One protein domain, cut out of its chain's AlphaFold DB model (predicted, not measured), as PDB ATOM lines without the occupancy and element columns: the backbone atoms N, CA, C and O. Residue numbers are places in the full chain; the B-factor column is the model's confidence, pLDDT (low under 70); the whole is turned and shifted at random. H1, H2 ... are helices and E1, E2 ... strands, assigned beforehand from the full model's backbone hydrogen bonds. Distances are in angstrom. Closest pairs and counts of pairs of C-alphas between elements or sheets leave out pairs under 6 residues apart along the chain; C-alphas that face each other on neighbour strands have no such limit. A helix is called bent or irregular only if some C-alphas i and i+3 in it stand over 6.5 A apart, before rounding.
ATOM      1  N   GLU A   6      25.402  47.343  32.488       77.19
ATOM      2  CA  GLU A   6      25.935  47.156  31.131       77.19
ATOM      3  C   GLU A   6      27.318  46.497  31.130       77.19
ATOM      4  O   GLU A   6      27.570  45.640  30.281       77.19
ATOM      5  N   ASP A   7      28.174  46.804  32.110       72.94
ATOM      6  CA  ASP A   7      29.478  46.142  32.273       72.94
ATOM      7  C   ASP A   7      29.312  44.651  32.586       72.94
ATOM      8  O   ASP A   7      30.012  43.804  32.027       72.94
ATOM      9  N   ARG A   8      28.334  44.311  33.435       61.94
ATOM     10  CA  ARG A   8      27.993  42.921  33.782       61.94
ATOM     11  C   ARG A   8      27.388  42.144  32.606       61.94
ATOM     12  O   ARG A   8      27.636  40.954  32.486       61.94
ATOM     13  N   ILE A   9      26.625  42.804  31.729       66.00
ATOM     14  CA  ILE A   9      26.054  42.184  30.518       66.00
ATOM     15  C   ILE A   9      27.135  41.929  29.455       66.00
ATOM     16  O   ILE A   9      27.095  40.909  28.771       66.00
ATOM     17  N   LYS A  10      28.103  42.843  29.308       63.06
ATOM     18  CA  LYS A  10      29.187  42.728  28.313       63.06
ATOM     19  C   LYS A  10      30.303  41.778  28.743       63.06
ATOM     20  O   LYS A  10      31.018  41.250  27.894       63.06
ATOM     21  N   THR A  11      30.450  41.547  30.044       56.28
ATOM     22  CA  THR A  11      31.463  40.649  30.592       56.28
ATOM     23  C   THR A  11      30.926  39.220  30.629       56.28
ATOM     24  O   THR A  11      30.210  38.827  31.546       56.28
ATOM     25  N   VAL A  12      31.306  38.404  29.644       53.38
ATOM     26  CA  VAL A  12      31.131  36.949  29.733       53.38
ATOM     27  C   VAL A  12      32.114  36.447  30.785       53.38
ATOM     28  O   VAL A  12      33.304  36.310  30.514       53.38
ATOM     29  N   MET A  13      31.629  36.206  32.004       57.50
ATOM     30  CA  MET A  13      32.421  35.587  33.067       57.50
ATOM     31  C   MET A  13      33.001  34.273  32.528       57.50
ATOM     32  O   MET A  13      32.251  33.330  32.260       57.50
ATOM     33  N   GLY A  14      34.322  34.230  32.320       53.28
ATOM     34  CA  GLY A  14      35.050  33.048  31.861       53.28
ATOM     35  C   GLY A  14      34.816  31.928  32.861       53.28
ATOM     36  O   GLY A  14      35.405  31.938  33.935       53.28
ATOM     37  N   GLY A  15      33.851  31.056  32.556       65.00
ATOM     38  CA  GLY A  15      33.092  30.335  33.573       65.00
ATOM     39  C   GLY A  15      33.941  29.738  34.694       65.00
ATOM     40  O   GLY A  15      34.913  29.033  34.433       65.00
ATOM     41  N   GLY A  16      33.523  29.968  35.934       79.38
ATOM     42  CA  GLY A  16      34.106  29.344  37.115       79.38
ATOM     43  C   GLY A  16      33.634  27.914  37.347       79.38
ATOM     44  O   GLY A  16      32.818  27.382  36.587       79.38
ATOM     45  N   GLY A  17      34.177  27.311  38.398       90.50
ATOM     46  CA  GLY A  17      33.631  26.117  39.019       90.50
ATOM     47  C   GLY A  17      32.302  26.411  39.709       90.50
ATOM     48  O   GLY A  17      32.035  27.539  40.140       90.50
ATOM     49  N   HIS A  18      31.468  25.389  39.789       93.62
ATOM     50  CA  HIS A  18      30.166  25.402  40.438       93.62
ATOM     51  C   HIS A  18      30.152  24.351  41.544       93.62
ATOM     52  O   HIS A  18      30.449  23.184  41.295       93.62
ATOM     53  N   VAL A  19      29.805  24.765  42.761       96.62
ATOM     54  CA  VAL A  19      29.515  23.851  43.868       96.62
ATOM     55  C   VAL A  19      28.001  23.702  44.012       96.62
ATOM     56  O   VAL A  19      27.283  24.684  44.190       96.62
ATOM     57  N   VAL A  20      27.498  22.474  43.932       97.56
ATOM     58  CA  VAL A  20      26.091  22.146  44.190       97.56
ATOM     59  C   VAL A  20      26.003  21.373  45.498       97.56
ATOM     60  O   VAL A  20      26.670  20.359  45.645       97.56
ATOM     61  N   ILE A  21      25.189  21.835  46.442       97.25
ATOM     62  CA  ILE A  21      24.982  21.223  47.755       97.25
ATOM     63  C   ILE A  21      23.568  20.645  47.804       97.25
ATOM     64  O   ILE A  21      22.588  21.355  47.564       97.25
ATOM     65  N   LEU A  22      23.467  19.354  48.104       96.75
ATOM     66  CA  LEU A  22      22.225  18.590  48.079       96.75
ATOM     67  C   LEU A  22      21.813  18.143  49.482       96.75
ATOM     68  O   LEU A  22      22.635  17.635  50.242       96.75
ATOM     69  N   GLY A  23      20.529  18.303  49.797       93.69
ATOM     70  CA  GLY A  23      19.887  17.705  50.971       93.69
ATOM     71  C   GLY A  23      18.808  16.687  50.595       93.69
ATOM     72  O   GLY A  23      18.594  16.396  49.412       93.69
ATOM     73  N   ALA A  24      18.104  16.152  51.599       90.75
ATOM     74  CA  ALA A  24      17.178  15.025  51.430       90.75
ATOM     75  C   ALA A  24      16.051  15.311  50.423       90.75
ATOM     76  O   ALA A  24      15.615  14.424  49.687       90.75
ATOM     77  N   GLY A  25      15.631  16.576  50.311       92.31
ATOM     78  CA  GLY A  25      14.641  17.016  49.331       92.31
ATOM     79  C   GLY A  25      15.061  16.767  47.879       92.31
ATOM     80  O   GLY A  25      14.193  16.607  47.027       92.31
ATOM     81  N   ALA A  26      16.363  16.674  47.585       94.69
ATOM     82  CA  ALA A  26      16.849  16.330  46.251       94.69
ATOM     83  C   ALA A  26      16.521  14.872  45.898       94.69
ATOM     84  O   ALA A  26      16.030  14.599  44.805       94.69
ATOM     85  N   SER A  27      16.704  13.946  46.840       95.12
ATOM     86  CA  SER A  27      16.360  12.531  46.654       95.12
ATOM     87  C   SER A  27      14.855  12.278  46.658       95.12
ATOM     88  O   SER A  27      14.349  11.453  45.898       95.12
ATOM     89  N   ILE A  28      14.100  13.046  47.445       92.38
ATOM     90  CA  ILE A  28      12.637  13.035  47.352       92.38
ATOM     91  C   ILE A  28      12.219  13.507  45.954       92.38
ATOM     92  O   ILE A  28      11.507  12.797  45.252       92.38
ATOM     93  N   ALA A  29      12.728  14.651  45.486       92.69
ATOM     94  CA  ALA A  29      12.396  15.181  44.166       92.69
ATOM     95  C   ALA A  29      12.759  14.221  43.018       92.69
ATOM     96  O   ALA A  29      12.012  14.143  42.039       92.69
ATOM     97  N   SER A  30      13.858  13.462  43.132       93.62
ATOM     98  CA  SER A  30      14.253  12.496  42.101       93.62
ATOM     99  C   SER A  30      13.285  11.326  41.957       93.62
ATOM    100  O   SER A  30      13.231  10.741  40.879       93.62
ATOM    101  N   THR A  31      12.513  11.017  43.003       92.69
ATOM    102  CA  THR A  31      11.606   9.858  43.040       92.69
ATOM    103  C   THR A  31      10.139  10.197  42.755       92.69
ATOM    104  O   THR A  31       9.335   9.293  42.552       92.69
ATOM    105  N   ILE A  32       9.771  11.485  42.659       89.62
ATOM    106  CA  ILE A  32       8.376  11.918  42.422       89.62
ATOM    107  C   ILE A  32       7.836  11.436  41.069       89.62
ATOM    108  O   ILE A  32       6.685  11.024  40.972       89.62
ATOM    109  N   ARG A  33       8.641  11.554  40.004       86.12
ATOM    110  CA  ARG A  33       8.217  11.184  38.641       86.12
ATOM    111  C   ARG A  33       8.505   9.723  38.328       86.12
ATOM    112  O   ARG A  33       7.664   9.054  37.741       86.12
ATOM    113  N   ASN A  34       9.688   9.269  38.732       87.62
ATOM    114  CA  ASN A  34      10.175   7.920  38.507       87.62
ATOM    115  C   ASN A  34      10.530   7.344  39.883       87.62
ATOM    116  O   ASN A  34      11.564   7.737  40.432       87.62
ATOM    117  N   PRO A  35       9.679   6.485  40.463       91.56
ATOM    118  CA  PRO A  35       9.969   5.844  41.738       91.56
ATOM    119  C   PRO A  35      11.305   5.100  41.703       91.56
ATOM    120  O   PRO A  35      11.765   4.666  40.644       91.56
ATOM    121  N   GLU A  36      11.925   4.948  42.868       93.12
ATOM    122  CA  GLU A  36      13.076   4.056  42.993       93.12
ATOM    123  C   GLU A  36      12.629   2.586  42.789       93.12
ATOM    124  O   GLU A  36      11.442   2.268  42.902       93.12
ATOM    125  N   LEU A  37      13.545   1.703  42.390       93.44
ATOM    126  CA  LEU A  37      13.191   0.384  41.846       93.44
ATOM    127  C   LEU A  37      12.750  -0.654  42.882       93.44
ATOM    128  O   LEU A  37      12.056  -1.596  42.497       93.44
ATOM    129  N   SER A  38      13.160  -0.547  44.148       90.44
ATOM    130  CA  SER A  38      12.826  -1.544  45.178       90.44
ATOM    131  C   SER A  38      11.477  -1.305  45.880       90.44
ATOM    132  O   SER A  38      11.085  -2.086  46.744       90.44
ATOM    133  N   GLY A  39      10.714  -0.284  45.474       90.62
ATOM    134  CA  GLY A  39       9.425   0.099  46.061       90.62
ATOM    135  C   GLY A  39       9.514   0.847  47.401       90.62
ATOM    136  O   GLY A  39       8.487   1.097  48.037       90.62
ATOM    137  N   ASP A 111      20.983  12.364  37.158       96.88
ATOM    138  CA  ASP A 111      21.692  12.160  35.891       96.88
ATOM    139  C   ASP A 111      21.885  13.470  35.155       96.88
ATOM    140  O   ASP A 111      22.996  13.790  34.738       96.88
ATOM    141  N   TYR A 112      20.812  14.256  35.048       96.00
ATOM    142  CA  TYR A 112      20.882  15.577  34.440       96.00
ATOM    143  C   TYR A 112      21.858  16.478  35.196       96.00
ATOM    144  O   TYR A 112      22.666  17.152  34.563       96.00
ATOM    145  N   LEU A 113      21.846  16.443  36.533       96.69
ATOM    146  CA  LEU A 113      22.784  17.198  37.354       96.69
ATOM    147  C   LEU A 113      24.233  16.786  37.066       96.69
ATOM    148  O   LEU A 113      25.042  17.640  36.708       96.69
ATOM    149  N   VAL A 114      24.552  15.492  37.158       97.56
ATOM    150  CA  VAL A 114      25.905  14.974  36.904       97.56
ATOM    151  C   VAL A 114      26.384  15.330  35.495       97.56
ATOM    152  O   VAL A 114      27.516  15.781  35.345       97.56
ATOM    153  N   LEU A 115      25.537  15.157  34.475       96.19
ATOM    154  CA  LEU A 115      25.878  15.432  33.074       96.19
ATOM    155  C   LEU A 115      25.961  16.929  32.744       96.19
ATOM    156  O   LEU A 115      26.621  17.303  31.778       96.19
ATOM    157  N   SER A 116      25.297  17.790  33.517       94.62
ATOM    158  CA  SER A 116      25.349  19.247  33.322       94.62
ATOM    159  C   SER A 116      26.629  19.896  33.861       94.62
ATOM    160  O   SER A 116      26.932  21.044  33.523       94.62
ATOM    161  N   LEU A 117      27.377  19.170  34.695       94.56
ATOM    162  CA  LEU A 117      28.577  19.641  35.378       94.56
ATOM    163  C   LEU A 117      29.846  19.020  34.779       94.56
ATOM    164  O   LEU A 117      29.805  18.077  33.994       94.56
ATOM    165  N   ARG A 118      31.004  19.583  35.127       93.06
ATOM    166  CA  ARG A 118      32.314  19.260  34.536       93.06
ATOM    167  C   ARG A 118      33.354  18.958  35.618       93.06
ATOM    168  O   ARG A 118      33.121  19.263  36.783       93.06
ATOM    169  N   PRO A 119      34.564  18.494  35.255       94.19
ATOM    170  CA  PRO A 119      35.647  18.252  36.217       94.19
ATOM    171  C   PRO A 119      36.117  19.473  37.022       94.19
ATOM    172  O   PRO A 119      36.915  19.330  37.937       94.19
ATOM    173  N   LYS A 120      35.661  20.687  36.700       93.00
ATOM    174  CA  LYS A 120      35.922  21.890  37.506       93.00
ATOM    175  C   LYS A 120      34.798  22.224  38.492       93.00
ATOM    176  O   LYS A 120      34.829  23.297  39.079       93.00
ATOM    177  N   ASP A 121      33.804  21.356  38.609       95.69
ATOM    178  CA  ASP A 121      32.614  21.529  39.431       95.69
ATOM    179  C   ASP A 121      32.581  20.432  40.513       95.69
ATOM    180  O   ASP A 121      33.218  19.378  40.377       95.69
ATOM    181  N   MET A 122      31.830  20.668  41.589       97.38
ATOM    182  CA  MET A 122      31.657  19.711  42.682       97.38
ATOM    183  C   MET A 122      30.188  19.588  43.087       97.38
ATOM    184  O   MET A 122      29.475  20.583  43.174       97.38
ATOM    185  N   ILE A 123      29.754  18.366  43.390       98.44
ATOM    186  CA  ILE A 123      28.487  18.096  44.070       98.44
ATOM    187  C   ILE A 123      28.808  17.610  45.485       98.44
ATOM    188  O   ILE A 123      29.463  16.585  45.653       98.44
ATOM    189  N   ALA A 124      28.350  18.334  46.499       97.88
ATOM    190  CA  ALA A 124      28.344  17.895  47.886       97.88
ATOM    191  C   ALA A 124      26.937  17.436  48.275       97.88
ATOM    192  O   ALA A 124      25.953  18.042  47.856       97.88
ATOM    193  N   THR A 125      26.817  16.384  49.076       97.12
ATOM    194  CA  THR A 125      25.519  15.885  49.533       97.12
ATOM    195  C   THR A 125      25.537  15.541  51.013       97.12
ATOM    196  O   THR A 125      26.514  14.989  51.519       97.12
ATOM    197  N   PHE A 126      24.435  15.849  51.691       93.69
ATOM    198  CA  PHE A 126      24.136  15.400  53.051       93.69
ATOM    199  C   PHE A 126      23.408  14.048  53.077       93.69
ATOM    200  O   PHE A 126      23.119  13.523  54.149       93.69
ATOM    201  N   ASN A 127      23.071  13.499  51.907       95.06
ATOM    202  CA  ASN A 127      22.190  12.345  51.807       95.06
ATOM    203  C   ASN A 127      22.951  11.029  51.974       95.06
ATOM    204  O   ASN A 127      23.955  10.783  51.299       95.06
ATOM    205  N   TRP A 128      22.404  10.149  52.813       96.44
ATOM    206  CA  TRP A 128      22.923   8.794  52.992       96.44
ATOM    207  C   TRP A 128      22.565   7.858  51.837       96.44
ATOM    208  O   TRP A 128      23.278   6.880  51.625       96.44
ATOM    209  N   ASP A 129      21.482   8.147  51.105       96.75
ATOM    210  CA  ASP A 129      20.999   7.319  49.999       96.75
ATOM    211  C   ASP A 129      22.006   7.238  48.835       96.75
ATOM    212  O   ASP A 129      22.822   8.141  48.629       96.75
ATOM    213  N   PRO A 130      21.975   6.162  48.038       97.25
ATOM    214  CA  PRO A 130      23.025   5.889  47.066       97.25
ATOM    215  C   PRO A 130      22.857   6.634  45.729       97.25
ATOM    216  O   PRO A 130      23.673   6.449  44.820       97.25
ATOM    217  N   PHE A 131      21.819   7.459  45.554       97.94
ATOM    218  CA  PHE A 131      21.382   7.905  44.227       97.94
ATOM    219  C   PHE A 131      22.414   8.754  43.490       97.94
ATOM    220  O   PHE A 131      22.679   8.509  42.312       97.94
ATOM    221  N   LEU A 132      23.059   9.705  44.171       98.06
ATOM    222  CA  LEU A 132      24.094  10.534  43.545       98.06
ATOM    223  C   LEU A 132      25.250   9.680  43.007       98.06
ATOM    224  O   LEU A 132      25.712   9.886  41.881       98.06
ATOM    225  N   TYR A 133      25.699   8.697  43.793       97.88
ATOM    226  CA  TYR A 133      26.776   7.804  43.384       97.88
ATOM    227  C   TYR A 133      26.347   6.892  42.230       97.88
ATOM    228  O   TYR A 133      27.078   6.760  41.248       97.88
ATOM    229  N   GLN A 134      25.142   6.321  42.294       97.62
ATOM    230  CA  GLN A 134      24.595   5.487  41.223       97.62
ATOM    231  C   GLN A 134      24.480   6.253  39.897       97.62
ATOM    232  O   GLN A 134      24.933   5.755  38.861       97.62
ATOM    233  N   ALA A 135      23.952   7.483  39.925       97.56
ATOM    234  CA  ALA A 135      23.879   8.357  38.755       97.56
ATOM    235  C   ALA A 135      25.278   8.656  38.198       97.56
ATOM    236  O   ALA A 135      25.519   8.542  36.995       97.56
ATOM    237  N   TRP A 136      26.240   8.974  39.064       97.56
ATOM    238  CA  TRP A 136      27.615   9.230  38.647       97.56
ATOM    239  C   TRP A 136      28.275   8.008  37.996       97.56
ATOM    240  O   TRP A 136      28.879   8.121  36.928       97.56
ATOM    241  N   VAL A 137      28.116   6.816  38.581       96.44
ATOM    242  CA  VAL A 137      28.678   5.570  38.040       96.44
ATOM    243  C   VAL A 137      28.069   5.229  36.682       96.44
ATOM    244  O   VAL A 137      28.806   4.897  35.751       96.44
ATOM    245  N   ARG A 138      26.741   5.306  36.530       96.19
ATOM    246  CA  ARG A 138      26.108   4.914  35.263       96.19
ATOM    247  C   ARG A 138      26.403   5.891  34.126       96.19
ATOM    248  O   ARG A 138      26.624   5.441  33.003       96.19
ATOM    249  N   ASN A 139      26.519   7.190  34.416       97.19
ATOM    250  CA  ASN A 139      26.853   8.206  33.411       97.19
ATOM    251  C   ASN A 139      28.336   8.217  33.012       97.19
ATOM    252  O   ASN A 139      28.664   8.665  31.913       97.19
ATOM    253  N   ARG A 140      29.235   7.619  33.808       93.06
ATOM    254  CA  ARG A 140      30.639   7.404  33.405       93.06
ATOM    255  C   ARG A 140      30.816   6.521  32.169       93.06
ATOM    256  O   ARG A 140      31.888   6.519  31.567       93.06
ATOM    257  N   LYS A 141      29.783   5.765  31.784       92.12
ATOM    258  CA  LYS A 141      29.757   5.018  30.517       92.12
ATOM    259  C   LYS A 141      29.635   5.944  29.300       92.12
ATOM    260  O   LYS A 141      30.029   5.545  28.211       92.12
ATOM    261  N   LEU A 142      29.093   7.150  29.487       92.62
ATOM    262  CA  LEU A 142      28.845   8.133  28.429       92.62
ATOM    263  C   LEU A 142      29.970   9.167  28.328       92.62
ATOM    264  O   LEU A 142      30.348   9.556  27.229       92.62
ATOM    265  N   THR A 143      30.518   9.607  29.464       93.00
ATOM    266  CA  THR A 143      31.585  10.615  29.501       93.00
ATOM    267  C   THR A 143      32.570  10.374  30.640       93.00
ATOM    268  O   THR A 143      32.233   9.796  31.672       93.00
ATOM    269  N   LYS A 144      33.811  10.839  30.457       90.31
ATOM    270  CA  LYS A 144      34.823  10.921  31.523       90.31
ATOM    271  C   LYS A 144      34.847  12.293  32.202       90.31
ATOM    272  O   LYS A 144      35.458  12.422  33.263       90.31
ATOM    273  N   ASP A 145      34.171  13.277  31.614       91.25
ATOM    274  CA  ASP A 145      34.070  14.638  32.121       91.25
ATOM    275  C   ASP A 145      32.926  14.712  33.133       91.25
ATOM    276  O   ASP A 145      31.786  15.003  32.786       91.25
ATOM    277  N   SER A 146      33.218  14.384  34.391       93.38
ATOM    278  CA  SER A 146      32.239  14.386  35.485       93.38
ATOM    279  C   SER A 146      32.700  15.279  36.634       93.38
ATOM    280  O   SER A 146      33.911  15.417  36.835       93.38
ATOM    281  N   PRO A 147      31.769  15.852  37.417       96.38
ATOM    282  CA  PRO A 147      32.117  16.610  38.611       96.38
ATOM    283  C   PRO A 147      32.753  15.728  39.687       96.38
ATOM    284  O   PRO A 147      32.607  14.496  39.702       96.38
ATOM    285  N   TYR A 148      33.426  16.390  40.625       96.75
ATOM    286  CA  TYR A 148      33.831  15.774  41.883       96.75
ATOM    287  C   TYR A 148      32.625  15.603  42.811       96.75
ATOM    288  O   TYR A 148      31.683  16.390  42.763       96.75
ATOM    289  N   LEU A 149      32.664  14.581  43.665       97.75
ATOM    290  CA  LEU A 149      31.630  14.315  44.668       97.75
ATOM    291  C   LEU A 149      32.200  14.465  46.082       97.75
ATOM    292  O   LEU A 149      33.369  14.113  46.291       97.75
ATOM    293  N   SER A 150      31.377  14.947  47.017       97.31
ATOM    294  CA  SER A 150      31.637  14.945  48.462       97.31
ATOM    295  C   SER A 150      30.403  14.484  49.257       97.31
ATOM    296  O   SER A 150      29.295  14.950  48.980       97.31
ATOM    297  N   PHE A 151      30.570  13.583  50.226       97.12
ATOM    298  CA  PHE A 151      29.491  12.984  51.029       97.12
ATOM    299  C   PHE A 151      29.617  13.380  52.506       97.12
ATOM    300  O   PHE A 151      30.251  12.699  53.309       97.12
ATOM    301  N   LEU A 152      28.989  14.497  52.866       94.06
ATOM    302  CA  LEU A 152      29.238  15.239  54.107       94.06
ATOM    303  C   LEU A 152      28.781  14.520  55.381       94.06
ATOM    304  O   LEU A 152      29.297  14.804  56.458       94.06
ATOM    305  N   HIS A 153      27.814  13.606  55.262       93.25
ATOM    306  CA  HIS A 153      27.268  12.810  56.367       93.25
ATOM    307  C   HIS A 153      27.514  11.307  56.189       93.25
ATOM    308  O   HIS A 153      26.793  10.498  56.768       93.25
ATOM    309  N   GLY A 154      28.484  10.917  55.360       95.19
ATOM    310  CA  GLY A 154      28.606   9.518  54.963       95.19
ATOM    311  C   GLY A 154      27.601   9.135  53.890       95.19
ATOM    312  O   GLY A 154      26.700   9.897  53.529       95.19
ATOM    313  N   ASN A 155      27.785   7.942  53.337       97.38
ATOM    314  CA  ASN A 155      26.892   7.402  52.326       97.38
ATOM    315  C   ASN A 155      26.977   5.880  52.286       97.38
ATOM    316  O   ASN A 155      28.072   5.317  52.279       97.38
ATOM    317  N   VAL A 156      25.828   5.215  52.162       97.12
ATOM    318  CA  VAL A 156      25.754   3.743  52.185       97.12
ATOM    319  C   VAL A 156      26.490   3.068  51.022       97.12
ATOM    320  O   VAL A 156      26.837   1.895  51.109       97.12
ATOM    321  N   SER A 157      26.751   3.784  49.921       97.44
ATOM    322  CA  SER A 157      27.517   3.259  48.780       97.44
ATOM    323  C   SER A 157      29.011   3.565  48.829       97.44
ATOM    324  O   SER A 157      29.755   3.066  47.979       97.44
ATOM    325  N   ILE A 158      29.470   4.382  49.777       97.62
ATOM    326  CA  ILE A 158      30.848   4.871  49.816       97.62
ATOM    327  C   ILE A 158      31.594   4.241  50.982       97.62
ATOM    328  O   ILE A 158      31.121   4.219  52.116       97.62
ATOM    329  N   GLY A 159      32.783   3.734  50.681       96.44
ATOM    330  CA  GLY A 159      33.758   3.300  51.662       96.44
ATOM    331  C   GLY A 159      35.015   4.154  51.623       96.44
ATOM    332  O   GLY A 159      35.285   4.857  50.644       96.44
ATOM    333  N   TYR A 160      35.799   4.063  52.687       96.12
ATOM    334  CA  TYR A 160      37.032   4.802  52.880       96.12
ATOM    335  C   TYR A 160      38.167   3.864  53.270       96.12
ATOM    336  O   TYR A 160      38.021   2.985  54.119       96.12
ATOM    337  N   SER A 161      39.333   4.069  52.663       95.69
ATOM    338  CA  SER A 161      40.557   3.407  53.086       95.69
ATOM    339  C   SER A 161      41.422   4.369  53.890       95.69
ATOM    340  O   SER A 161      42.043   5.273  53.329       95.69
ATOM    341  N   LYS A 162      41.552   4.122  55.199       93.06
ATOM    342  CA  LYS A 162      42.448   4.891  56.086       93.06
ATOM    343  C   LYS A 162      43.923   4.785  55.697       93.06
ATOM    344  O   LYS A 162      44.709   5.650  56.069       93.06
ATOM    345  N   LYS A 163      44.304   3.724  54.978       94.44
ATOM    346  CA  LYS A 163      45.671   3.521  54.480       94.44
ATOM    347  C   LYS A 163      45.941   4.364  53.238       94.44
ATOM    348  O   LYS A 163      46.956   5.045  53.185       94.44
ATOM    349  N   ASP A 164      45.018   4.340  52.276       93.69
ATOM    350  CA  ASP A 164      45.179   5.077  51.017       93.69
ATOM    351  C   ASP A 164      44.765   6.549  51.128       93.69
ATOM    352  O   ASP A 164      45.061   7.328  50.224       93.69
ATOM    353  N   LYS A 165      44.048   6.915  52.201       92.44
ATOM    354  CA  LYS A 165      43.368   8.210  52.371       92.44
ATOM    355  C   LYS A 165      42.470   8.536  51.173       92.44
ATOM    356  O   LYS A 165      42.464   9.649  50.651       92.44
ATOM    357  N   ARG A 166      41.745   7.522  50.688       91.62
ATOM    358  CA  ARG A 166      40.901   7.594  49.487       91.62
ATOM    359  C   ARG A 166      39.564   6.908  49.708       91.62
ATOM    360  O   ARG A 166      39.482   5.893  50.398       91.62
ATOM    361  N   SER A 167      38.555   7.448  49.039       93.88
ATOM    362  CA  SER A 167      37.191   6.928  49.035       93.88
ATOM    363  C   SER A 167      36.919   6.127  47.762       93.88
ATOM    364  O   SER A 167      37.472   6.409  46.694       93.88
ATOM    365  N   GLY A 168      36.050   5.129  47.863       93.75
ATOM    366  CA  GLY A 168      35.652   4.255  46.763       93.75
ATOM    367  C   GLY A 168      34.300   3.593  47.033       93.75
ATOM    368  O   GLY A 168      33.635   3.956  47.999       93.75
ATOM    369  N   PRO A 169      33.874   2.632  46.197       95.50
ATOM    370  CA  PRO A 169      32.677   1.852  46.488       95.50
ATOM    371  C   PRO A 169      32.848   1.077  47.804       95.50
ATOM    372  O   PRO A 169      33.881   0.433  48.008       95.50
ATOM    373  N   ALA A 170      31.850   1.139  48.685       96.44
ATOM    374  CA  ALA A 170      31.862   0.433  49.967       96.44
ATOM    375  C   ALA A 170      32.041  -1.083  49.779       96.44
ATOM    376  O   ALA A 170      31.433  -1.685  48.892       96.44
ATOM    377  N   GLY A 171      32.891  -1.705  50.602       95.06
ATOM    378  CA  GLY A 171      33.152  -3.150  50.579       95.06
ATOM    379  C   GLY A 171      34.067  -3.628  49.445       95.06
ATOM    380  O   GLY A 171      34.346  -4.820  49.328       95.06
ATOM    381  N   TRP A 172      34.538  -2.724  48.581       96.00
ATOM    382  CA  TRP A 172      35.437  -3.077  47.482       96.00
ATOM    383  C   TRP A 172      36.901  -2.956  47.896       96.00
ATOM    384  O   TRP A 172      37.253  -2.335  48.894       96.00
ATOM    385  N   TYR A 173      37.784  -3.528  47.082       96.44
ATOM    386  CA  TYR A 173      39.226  -3.394  47.245       96.44
ATOM    387  C   TYR A 173      39.797  -2.505  46.145       96.44
ATOM    388  O   TYR A 173      39.457  -2.648  44.965       96.44
ATOM    389  N   SER A 174      40.705  -1.605  46.521       94.00
ATOM    390  CA  SER A 174      41.474  -0.809  45.567       94.00
ATOM    391  C   SER A 174      42.189  -1.723  44.570       94.00
ATOM    392  O   SER A 174      42.854  -2.689  44.947       94.00
ATOM    393  N   LYS A 175      42.085  -1.424  43.272       92.19
ATOM    394  CA  LYS A 175      42.762  -2.230  42.243       92.19
ATOM    395  C   LYS A 175      44.283  -2.123  42.336       92.19
ATOM    396  O   LYS A 175      44.950  -3.123  42.072       92.19
ATOM    397  N   GLU A 176      44.770  -0.942  42.711       93.75
ATOM    398  CA  GLU A 176      46.183  -0.564  42.792       93.75
ATOM    399  C   GLU A 176      46.837  -1.108  44.067       93.75
ATOM    400  O   GLU A 176      47.818  -1.839  43.993       93.75
ATOM    401  N   THR A 177      46.250  -0.818  45.229       95.75
ATOM    402  CA  THR A 177      46.861  -1.092  46.544       95.75
ATOM    403  C   THR A 177      46.316  -2.347  47.222       95.75
ATOM    404  O   THR A 177      46.889  -2.803  48.206       95.75
ATOM    405  N   LYS A 178      45.201  -2.906  46.726       96.00
ATOM    406  CA  LYS A 178      44.439  -3.999  47.365       96.00
ATOM    407  C   LYS A 178      43.940  -3.681  48.776       96.00
ATOM    408  O   LYS A 178      43.493  -4.585  49.473       96.00
ATOM    409  N   ASN A 179      43.968  -2.418  49.195       96.88
ATOM    410  CA  ASN A 179      43.390  -2.014  50.469       96.88
ATOM    411  C   ASN A 179      41.858  -2.009  50.385       96.88
ATOM    412  O   ASN A 179      41.278  -1.655  49.354       96.88
ATOM    413  N   HIS A 180      41.221  -2.432  51.475       96.94
ATOM    414  CA  HIS A 180      39.769  -2.481  51.609       96.94
ATOM    415  C   HIS A 180      39.183  -1.071  51.764       96.94
ATOM    416  O   HIS A 180      39.775  -0.220  52.436       96.94
ATOM    417  N   MET A 181      38.026  -0.846  51.144       96.62
ATOM    418  CA  MET A 181      37.187   0.335  51.312       96.62
ATOM    419  C   MET A 181      36.141   0.025  52.384       96.62
ATOM    420  O   MET A 181      35.048  -0.452  52.077       96.62
ATOM    421  N   GLU A 182      36.497   0.263  53.647       95.00
ATOM    422  CA  GLU A 182      35.580   0.071  54.774       95.00
ATOM    423  C   GLU A 182      34.359   0.981  54.593       95.00
ATOM    424  O   GLU A 182      34.559   2.155  54.282       95.00
ATOM    425  N   PRO A 183      33.117   0.479  54.733       94.38
ATOM    426  CA  PRO A 183      31.923   1.312  54.621       94.38
ATOM    427  C   PRO A 183      32.037   2.580  55.471       94.38
ATOM    428  O   PRO A 183      32.468   2.522  56.624       94.38
ATOM    429  N   SER A 184      31.691   3.728  54.885       92.88
ATOM    430  CA  SER A 184      31.716   4.997  55.610       92.88
ATOM    431  C   SER A 184      30.691   4.982  56.741       92.88
ATOM    432  O   SER A 184      29.610   4.404  56.611       92.88
ATOM    433  N   LYS A 185      31.029   5.626  57.859       90.56
ATOM    434  CA  LYS A 185      30.053   5.871  58.920       90.56
ATOM    435  C   LYS A 185      29.025   6.884  58.438       90.56
ATOM    436  O   LYS A 185      29.378   7.836  57.742       90.56
ATOM    437  N   LEU A 186      27.776   6.696  58.846       93.00
ATOM    438  CA  LEU A 186      26.740   7.703  58.665       93.00
ATOM    439  C   LEU A 186      26.780   8.669  59.849       93.00
ATOM    440  O   LEU A 186      26.847   8.245  61.000       93.00
ATOM    441  N   LEU A 187      26.750   9.970  59.569       90.88
ATOM    442  CA  LEU A 187      26.623  10.993  60.601       90.88
ATOM    443  C   LEU A 187      25.139  11.200  60.905       90.88
ATOM    444  O   LEU A 187      24.425  11.802  60.101       90.88
ATOM    445  N   PHE A 188      24.682  10.683  62.045       88.69
ATOM    446  CA  PHE A 188      23.277  10.717  62.458       88.69
ATOM    447  C   PHE A 188      22.825  12.101  62.965       88.69
ATOM    448  O   PHE A 188      23.642  12.889  63.456       88.69
ATOM    449  N   PRO A 189      21.523  12.428  62.843       80.00
ATOM    450  CA  PRO A 189      20.973  13.701  63.279       80.00
ATOM    451  C   PRO A 189      20.889  13.747  64.808       80.00
ATOM    452  O   PRO A 189      19.941  13.251  65.409       80.00
ATOM    453  N   ILE A 190      21.903  14.348  65.426       81.00
ATOM    454  CA  ILE A 190      21.905  14.749  66.835       81.00
ATOM    455  C   ILE A 190      21.952  16.277  66.954       81.00
ATOM    456  O   ILE A 190      22.423  16.953  66.034       81.00
ATOM    457  N   GLU A 191      21.502  16.824  68.090       72.44
ATOM    458  CA  GLU A 191      21.493  18.278  68.347       72.44
ATOM    459  C   GLU A 191      22.858  18.951  68.117       72.44
ATOM    460  O   GLU A 191      22.920  20.075  67.621       72.44
ATOM    461  N   LYS A 192      23.952  18.265  68.475       73.94
ATOM    462  CA  LYS A 192      25.336  18.724  68.284       73.94
ATOM    463  C   LYS A 192      26.127  17.677  67.515       73.94
ATOM    464  O   LYS A 192      26.614  16.716  68.104       73.94
ATOM    465  N   LYS A 193      26.219  17.847  66.197       76.19
ATOM    466  CA  LYS A 193      26.921  16.912  65.311       76.19
ATOM    467  C   LYS A 193      28.434  17.071  65.451       76.19
ATOM    468  O   LYS A 193      28.950  18.171  65.323       76.19
ATOM    469  N   ASP A 194      29.148  15.967  65.651       77.19
ATOM    470  CA  ASP A 194      30.611  15.977  65.657       77.19
ATOM    471  C   ASP A 194      31.172  15.654  64.264       77.19
ATOM    472  O   ASP A 194      31.393  14.493  63.908       77.19
ATOM    473  N   TYR A 195      31.452  16.705  63.490       76.00
ATOM    474  CA  TYR A 195      32.088  16.610  62.170       76.00
ATOM    475  C   TYR A 195      33.584  16.254  62.220       76.00
ATOM    476  O   TYR A 195      34.226  16.163  61.174       76.00
ATOM    477  N   THR A 196      34.158  16.084  63.416       75.62
ATOM    478  CA  THR A 196      35.594  15.861  63.648       75.62
ATOM    479  C   THR A 196      35.931  14.464  64.169       75.62
ATOM    480  O   THR A 196      37.102  14.092  64.232       75.62
ATOM    481  N   SER A 197      34.922  13.663  64.508       75.12
ATOM    482  CA  SER A 197      35.106  12.322  65.080       75.12
ATOM    483  C   SER A 197      35.537  11.250  64.072       75.12
ATOM    484  O   SER A 197      36.121  10.234  64.460       75.12
ATOM    485  N   ASP A 198      35.257  11.449  62.783       90.25
ATOM    486  CA  ASP A 198      35.509  10.468  61.732       90.25
ATOM    487  C   ASP A 198      36.371  11.051  60.605       90.25
ATOM    488  O   ASP A 198      36.072  12.098  60.033       90.25
ATOM    489  N   GLU A 199      37.456  10.347  60.273       92.69
ATOM    490  CA  GLU A 199      38.443  10.808  59.293       92.69
ATOM    491  C   GLU A 199      37.853  10.986  57.884       92.69
ATOM    492  O   GLU A 199      38.251  11.908  57.163       92.69
ATOM    493  N   PHE A 200      36.908  10.131  57.479       94.88
ATOM    494  CA  PHE A 200      36.247  10.277  56.187       94.88
ATOM    495  C   PHE A 200      35.379  11.536  56.184       94.88
ATOM    496  O   PHE A 200      35.523  12.357  55.279       94.88
ATOM    497  N   ILE A 201      34.557  11.734  57.218       93.56
ATOM    498  CA  ILE A 201      33.704  12.925  57.349       93.56
ATOM    499  C   ILE A 201      34.548  14.205  57.328       93.56
ATOM    500  O   ILE A 201      34.271  15.094  56.522       93.56
ATOM    501  N   ILE A 202      35.626  14.267  58.118       93.00
ATOM    502  CA  ILE A 202      36.567  15.400  58.111       93.00
ATOM    503  C   ILE A 202      37.076  15.671  56.694       93.00
ATOM    504  O   ILE A 202      37.014  16.803  56.216       93.00
ATOM    505  N   THR A 203      37.538  14.627  56.003       93.94
ATOM    506  CA  THR A 203      38.095  14.747  54.651       93.94
ATOM    507  C   THR A 203      37.065  15.303  53.664       93.94
ATOM    508  O   THR A 203      37.389  16.170  52.851       93.94
ATOM    509  N   GLU A 204      35.818  14.838  53.714       95.44
ATOM    510  CA  GLU A 204      34.753  15.291  52.811       95.44
ATOM    511  C   GLU A 204      34.372  16.763  53.064       95.44
ATOM    512  O   GLU A 204      34.171  17.528  52.108       95.44
ATOM    513  N   TRP A 205      34.364  17.195  54.328       94.19
ATOM    514  CA  TRP A 205      34.170  18.597  54.708       94.19
ATOM    515  C   TRP A 205      35.346  19.489  54.314       94.19
ATOM    516  O   TRP A 205      35.135  20.574  53.771       94.19
ATOM    517  N   ASP A 206      36.582  19.042  54.523       93.88
ATOM    518  CA  ASP A 206      37.783  19.763  54.096       93.88
ATOM    519  C   ASP A 206      37.816  19.946  52.579       93.88
ATOM    520  O   ASP A 206      38.120  21.035  52.084       93.88
ATOM    521  N   ARG A 207      37.409  18.920  51.825       94.44
ATOM    522  CA  ARG A 207      37.245  19.019  50.371       94.44
ATOM    523  C   ARG A 207      36.207  20.073  50.003       94.44
ATOM    524  O   ARG A 207      36.479  20.887  49.124       94.44
ATOM    525  N   LEU A 208      35.044  20.094  50.656       95.38
ATOM    526  CA  LEU A 208      34.032  21.117  50.393       95.38
ATOM    527  C   LEU A 208      34.545  22.527  50.687       95.38
ATOM    528  O   LEU A 208      34.409  23.391  49.823       95.38
ATOM    529  N   LYS A 209      35.170  22.745  51.849       94.38
ATOM    530  CA  LYS A 209      35.751  24.045  52.218       94.38
ATOM    531  C   LYS A 209      36.766  24.509  51.180       94.38
ATOM    532  O   LYS A 209      36.611  25.593  50.631       94.38
ATOM    533  N   TYR A 210      37.705  23.639  50.803       93.56
ATOM    534  CA  TYR A 210      38.686  23.929  49.756       93.56
ATOM    535  C   TYR A 210      38.029  24.364  48.438       93.56
ATOM    536  O   TYR A 210      38.475  25.313  47.794       93.56
ATOM    537  N   TRP A 211      36.965  23.675  48.012       94.00
ATOM    538  CA  TRP A 211      36.249  24.020  46.784       94.00
ATOM    539  C   TRP A 211      35.475  25.332  46.893       94.00
ATOM    540  O   TRP A 211      35.446  26.082  45.917       94.00
ATOM    541  N   LEU A 212      34.860  25.616  48.041       92.56
ATOM    542  CA  LEU A 212      34.154  26.871  48.286       92.56
ATOM    543  C   LEU A 212      35.124  28.052  48.309       92.56
ATOM    544  O   LEU A 212      34.885  29.024  47.605       92.56
ATOM    545  N   GLU A 213      36.244  27.938  49.020       90.81
ATOM    546  CA  GLU A 213      37.259  28.992  49.177       90.81
ATOM    547  C   GLU A 213      38.009  29.306  47.877       90.81
ATOM    548  O   GLU A 213      38.597  30.375  47.725       90.81
ATOM    549  N   LYS A 214      37.997  28.386  46.909       85.62
ATOM    550  CA  LYS A 214      38.747  28.540  45.666       85.62
ATOM    551  C   LYS A 214      38.248  29.738  44.857       85.62
ATOM    552  O   LYS A 214      37.090  29.777  44.441       85.62
ATOM    553  N   ASP A 215      39.166  30.626  44.475       84.06
ATOM    554  CA  ASP A 215      38.870  31.784  43.616       84.06
ATOM    555  C   ASP A 215      38.203  31.402  42.292       84.06
ATOM    556  O   ASP A 215      37.448  32.184  41.713       84.06
ATOM    557  N   SER A 216      38.472  30.195  41.783       85.12
ATOM    558  CA  SER A 216      37.857  29.711  40.549       85.12
ATOM    559  C   SER A 216      36.390  29.321  40.713       85.12
ATOM    560  O   SER A 216      35.707  29.199  39.701       85.12
ATOM    561  N   THR A 217      35.906  29.073  41.930       89.38
ATOM    562  CA  THR A 217      34.504  28.735  42.193       89.38
ATOM    563  C   THR A 217      33.691  30.015  42.207       89.38
ATOM    564  O   THR A 217      33.956  30.898  43.011       89.38
ATOM    565  N   LYS A 218      32.728  30.120  41.286       86.62
ATOM    566  CA  LYS A 218      31.954  31.350  41.037       86.62
ATOM    567  C   LYS A 218      30.462  31.206  41.303       86.62
ATOM    568  O   LYS A 218      29.697  32.123  41.028       86.62
ATOM    569  N   ARG A 219      30.024  30.006  41.693       88.12
ATOM    570  CA  ARG A 219      28.614  29.688  41.924       88.12
ATOM    571  C   ARG A 219      28.478  28.635  43.001       88.12
ATOM    572  O   ARG A 219      29.164  27.612  42.955       88.12
ATOM    573  N   VAL A 220      27.498  28.854  43.867       91.69
ATOM    574  CA  VAL A 220      26.978  27.854  44.793       91.69
ATOM    575  C   VAL A 220      25.485  27.692  44.536       91.69
ATOM    576  O   VAL A 220      24.761  28.671  44.370       91.69
ATOM    577  N   THR A 221      25.012  26.453  44.475       93.44
ATOM    578  CA  THR A 221      23.579  26.142  44.440       93.44
ATOM    579  C   THR A 221      23.261  25.192  45.570       93.44
ATOM    580  O   THR A 221      23.924  24.175  45.709       93.44
ATOM    581  N   ILE A 222      22.231  25.505  46.347       93.88
ATOM    582  CA  ILE A 222      21.726  24.637  47.406       93.88
ATOM    583  C   ILE A 222      20.355  24.130  46.963       93.88
ATOM    584  O   ILE A 222      19.499  24.926  46.580       93.88
ATOM    585  N   PHE A 223      20.149  22.814  46.982       94.31
ATOM    586  CA  PHE A 223      18.898  22.201  46.544       94.31
ATOM    587  C   PHE A 223      18.455  21.078  47.481       94.31
ATOM    588  O   PHE A 223      19.236  20.207  47.857       94.31
ATOM    589  N   GLY A 224      17.175  21.092  47.860       91.31
ATOM    590  CA  GLY A 224      16.595  20.064  48.725       91.31
ATOM    591  C   GLY A 224      17.140  20.048  50.156       91.31
ATOM    592  O   GLY A 224      16.914  19.082  50.879       91.31
ATOM    593  N   TYR A 225      17.859  21.092  50.569       87.38
ATOM    594  CA  TYR A 225      18.396  21.242  51.913       87.38
ATOM    595  C   TYR A 225      17.545  22.230  52.713       87.38
ATOM    596  O   TYR A 225      17.417  23.391  52.328       87.38
ATOM    597  N   GLY A 226      16.939  21.751  53.802       78.06
ATOM    598  CA  GLY A 226      16.024  22.534  54.638       78.06
ATOM    599  C   GLY A 226      16.693  23.362  55.739       78.06
ATOM    600  O   GLY A 226      15.982  24.104  56.405       78.06
ATOM    601  N   ALA A 227      18.014  23.232  55.934       74.19
ATOM    602  CA  ALA A 227      18.774  23.858  57.025       74.19
ATOM    603  C   ALA A 227      18.097  23.684  58.407       74.19
ATOM    604  O   ALA A 227      17.644  24.668  59.001       74.19
ATOM    605  N   PRO A 228      17.968  22.438  58.911       69.56
ATOM    606  CA  PRO A 228      17.339  22.185  60.204       69.56
ATOM    607  C   PRO A 228      18.087  22.902  61.336       69.56
ATOM    608  O   PRO A 228      19.266  23.236  61.221       69.56
ATOM    609  N   LYS A 229      17.405  23.125  62.466       67.62
ATOM    610  CA  LYS A 229      17.973  23.860  63.611       67.62
ATOM    611  C   LYS A 229      19.260  23.235  64.166       67.62
ATOM    612  O   LYS A 229      20.053  23.962  64.746       67.62
ATOM    613  N   SER A 230      19.483  21.934  63.990       66.38
ATOM    614  CA  SER A 230      20.715  21.248  64.405       66.38
ATOM    615  C   SER A 230      21.898  21.435  63.455       66.38
ATOM    616  O   SER A 230      23.016  21.050  63.788       66.38
ATOM    617  N   ASP A 231      21.701  22.045  62.286       73.75
ATOM    618  CA  ASP A 231      22.752  22.247  61.286       73.75
ATOM    619  C   ASP A 231      23.419  23.631  61.375       73.75
ATOM    620  O   ASP A 231      24.061  24.085  60.427       73.75
ATOM    621  N   VAL A 232      23.318  24.317  62.519       76.50
ATOM    622  CA  VAL A 232      23.963  25.630  62.732       76.50
ATOM    623  C   VAL A 232      25.450  25.587  62.379       76.50
ATOM    624  O   VAL A 232      25.964  26.506  61.746       76.50
ATOM    625  N   GLU A 233      26.136  24.507  62.745       78.12
ATOM    626  CA  GLU A 233      27.556  24.322  62.454       78.12
ATOM    627  C   GLU A 233      27.835  24.126  60.962       78.12
ATOM    628  O   GLU A 233      28.727  24.780  60.428       78.12
ATOM    629  N   ALA A 234      27.040  23.306  60.267       79.81
ATOM    630  CA  ALA A 234      27.150  23.130  58.821       79.81
ATOM    631  C   ALA A 234      26.937  24.466  58.093       79.81
ATOM    632  O   ALA A 234      27.757  24.864  57.268       79.81
ATOM    633  N   VAL A 235      25.880  25.205  58.446       84.25
ATOM    634  CA  VAL A 235      25.588  26.529  57.876       84.25
ATOM    635  C   VAL A 235      26.725  27.512  58.152       84.25
ATOM    636  O   VAL A 235      27.120  28.259  57.255       84.25
ATOM    637  N   LYS A 236      27.285  27.502  59.365       84.94
ATOM    638  CA  LYS A 236      28.437  28.335  59.713       84.94
ATOM    639  C   LYS A 236      29.655  27.988  58.854       84.94
ATOM    640  O   LYS A 236      30.214  28.888  58.243       84.94
ATOM    641  N   ILE A 237      30.014  26.707  58.741       83.81
ATOM    642  CA  ILE A 237      31.142  26.247  57.913       83.81
ATOM    643  C   ILE A 237      30.964  26.685  56.454       83.81
ATOM    644  O   ILE A 237      31.911  27.170  55.840       83.81
ATOM    645  N   LEU A 238      29.756  26.541  55.903       86.00
ATOM    646  CA  LEU A 238      29.454  26.944  54.528       86.00
ATOM    647  C   LEU A 238      29.601  28.456  54.323       86.00
ATOM    648  O   LEU A 238      30.191  28.877  53.329       86.00
ATOM    649  N   ASN A 239      29.088  29.264  55.255       86.12
ATOM    650  CA  ASN A 239      29.203  30.722  55.195       86.12
ATOM    651  C   ASN A 239      30.657  31.185  55.340       86.12
ATOM    652  O   ASN A 239      31.108  32.021  54.558       86.12
ATOM    653  N   ASP A 240      31.387  30.621  56.303       87.00
ATOM    654  CA  ASP A 240      32.783  30.966  56.567       87.00
ATOM    655  C   ASP A 240      33.667  30.618  55.357       87.00
ATOM    656  O   ASP A 240      34.453  31.452  54.909       87.00
ATOM    657  N   ALA A 241      33.491  29.424  54.774       84.62
ATOM    658  CA  ALA A 241      34.266  28.968  53.617       84.62
ATOM    659  C   ALA A 241      33.918  29.717  52.321       84.62
ATOM    660  O   ALA A 241      34.775  29.949  51.469       84.62
ATOM    661  N   TRP A 242      32.653  30.100  52.135       85.88
ATOM    662  CA  TRP A 242      32.265  30.887  50.966       85.88
ATOM    663  C   TRP A 242      32.776  32.332  51.046       85.88
ATOM    664  O   TRP A 242      33.245  32.887  50.042       85.88
ATOM    665  N   GLY A 243      32.730  32.906  52.251       82.69
ATOM    666  CA  GLY A 243      33.100  34.282  52.544       82.69
ATOM    667  C   GLY A 243      31.953  35.281  52.357       82.69
ATOM    668  O   GLY A 243      30.864  34.962  51.879       82.69
ATOM    669  N   GLY A 244      32.212  36.529  52.755       76.44
ATOM    670  CA  GLY A 244      31.266  37.638  52.617       76.44
ATOM    671  C   GLY A 244      31.253  38.262  51.218       76.44
ATOM    672  O   GLY A 244      32.111  37.978  50.381       76.44
ATOM    673  N   ALA A 245      30.304  39.175  50.990       70.50
ATOM    674  CA  ALA A 245      30.136  39.877  49.713       70.50
ATOM    675  C   ALA A 245      31.428  40.568  49.233       70.50
ATOM    676  O   ALA A 245      31.739  40.526  48.045       70.50
TER     677      ALA A 245
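This is residues 6 to 39 and 111 to 245 of the 251 residues of an uncharacterized protein of Flavobacteriaceae bacterium LYZ1037 (UniProt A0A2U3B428). A small, twisted sheet of four parallel strands, in the order E3, E2, E1, E6, has the long helix H5 slantwise over one face, and H6 packs on the last residues of H5. Short helices H2, H3 and H4 only graze the sheet, the small hairpin E4 and E5 sits by the first residues of H5, and residues 6 to 12, with H1, stick out as a tail. The printed part has 169 residues, with six named helices and six named strands in the order H1 E1 H2 H3 E2 H4 E3 E4 E5 H5 E6 H6; the class is mixed, helices and strands. It is compact, with a radius of gyration of the C-alphas of 16.8 A and spans of 55 by 41 by 37 A.

In the large sheet, E3 is residues 148 to 151, E2 122 to 125, E1 17 to 22, 16.4 A long, and E6 217 to 223, 17.5 A long. H5, residues 199 to 213, runs 20.8 A from C-alpha 199 at (38.443, 10.808, 59.293). H6, residues 229 to 242, is 20.3 A long and ends with C-alpha 242 at (32.265, 30.887, 50.966); it is irregular, with C-alphas 230 and 233 7.7 A apart. E4 is residues 158 to 161 and E5 166 to 169. H2 is residues 24 to 31, H3 111 to 116 and H4 131 to 139. H1, residues 6 to 10, begins with C-alpha 6 at (25.935, 47.156, 31.131).

Across E3 and E2, N 123 and O 148 are 2.8 A apart, within hydrogen-bond range; so are N 22 and O 124 of E1 and E2, at 2.8 A, and N 21 and O 221 of E1 and E6, at 2.8 A. E2, H4 and E3 form a strand-helix-strand unit, two parallel neighbour strands with a helix between, with a right-handed crossover. H5 and the sheet make two layers, a helix on one face of a sheet, at a height over the sheet of 9.4 A. The closest C-alphas of H5 and E3 are those of Glu 204 and Ser 150, 5.4 A. H5 and H6 touch at a steep tilt of 48 degrees, the same way, closest at C-alphas Leu 212 and Trp 242, 5.2 A. H3 and H4 touch, closest at C-alphas Asp 111 and Ala 135, 5.2 A. In the antiparallel hairpin E4 and E5, N 159 and O 168 are 2.8 A apart. Every O i to N i+4 pair is within hydrogen-bond range in H1, H2, H3, H4 and H5, and 8 of 10 in H6.

The farthest C-alphas, Glu 6 and Lys 178, are 56.8 A apart. Residues 40 to 110 are not printed, and C-alphas 39 and 111 are 20.0 A apart across the cut. The link E5 to H5, residues 170 to 198, is long. The mean pLDDT of the printed part is 89.3, with residues 8 to 15 and 228 to 230 under 70.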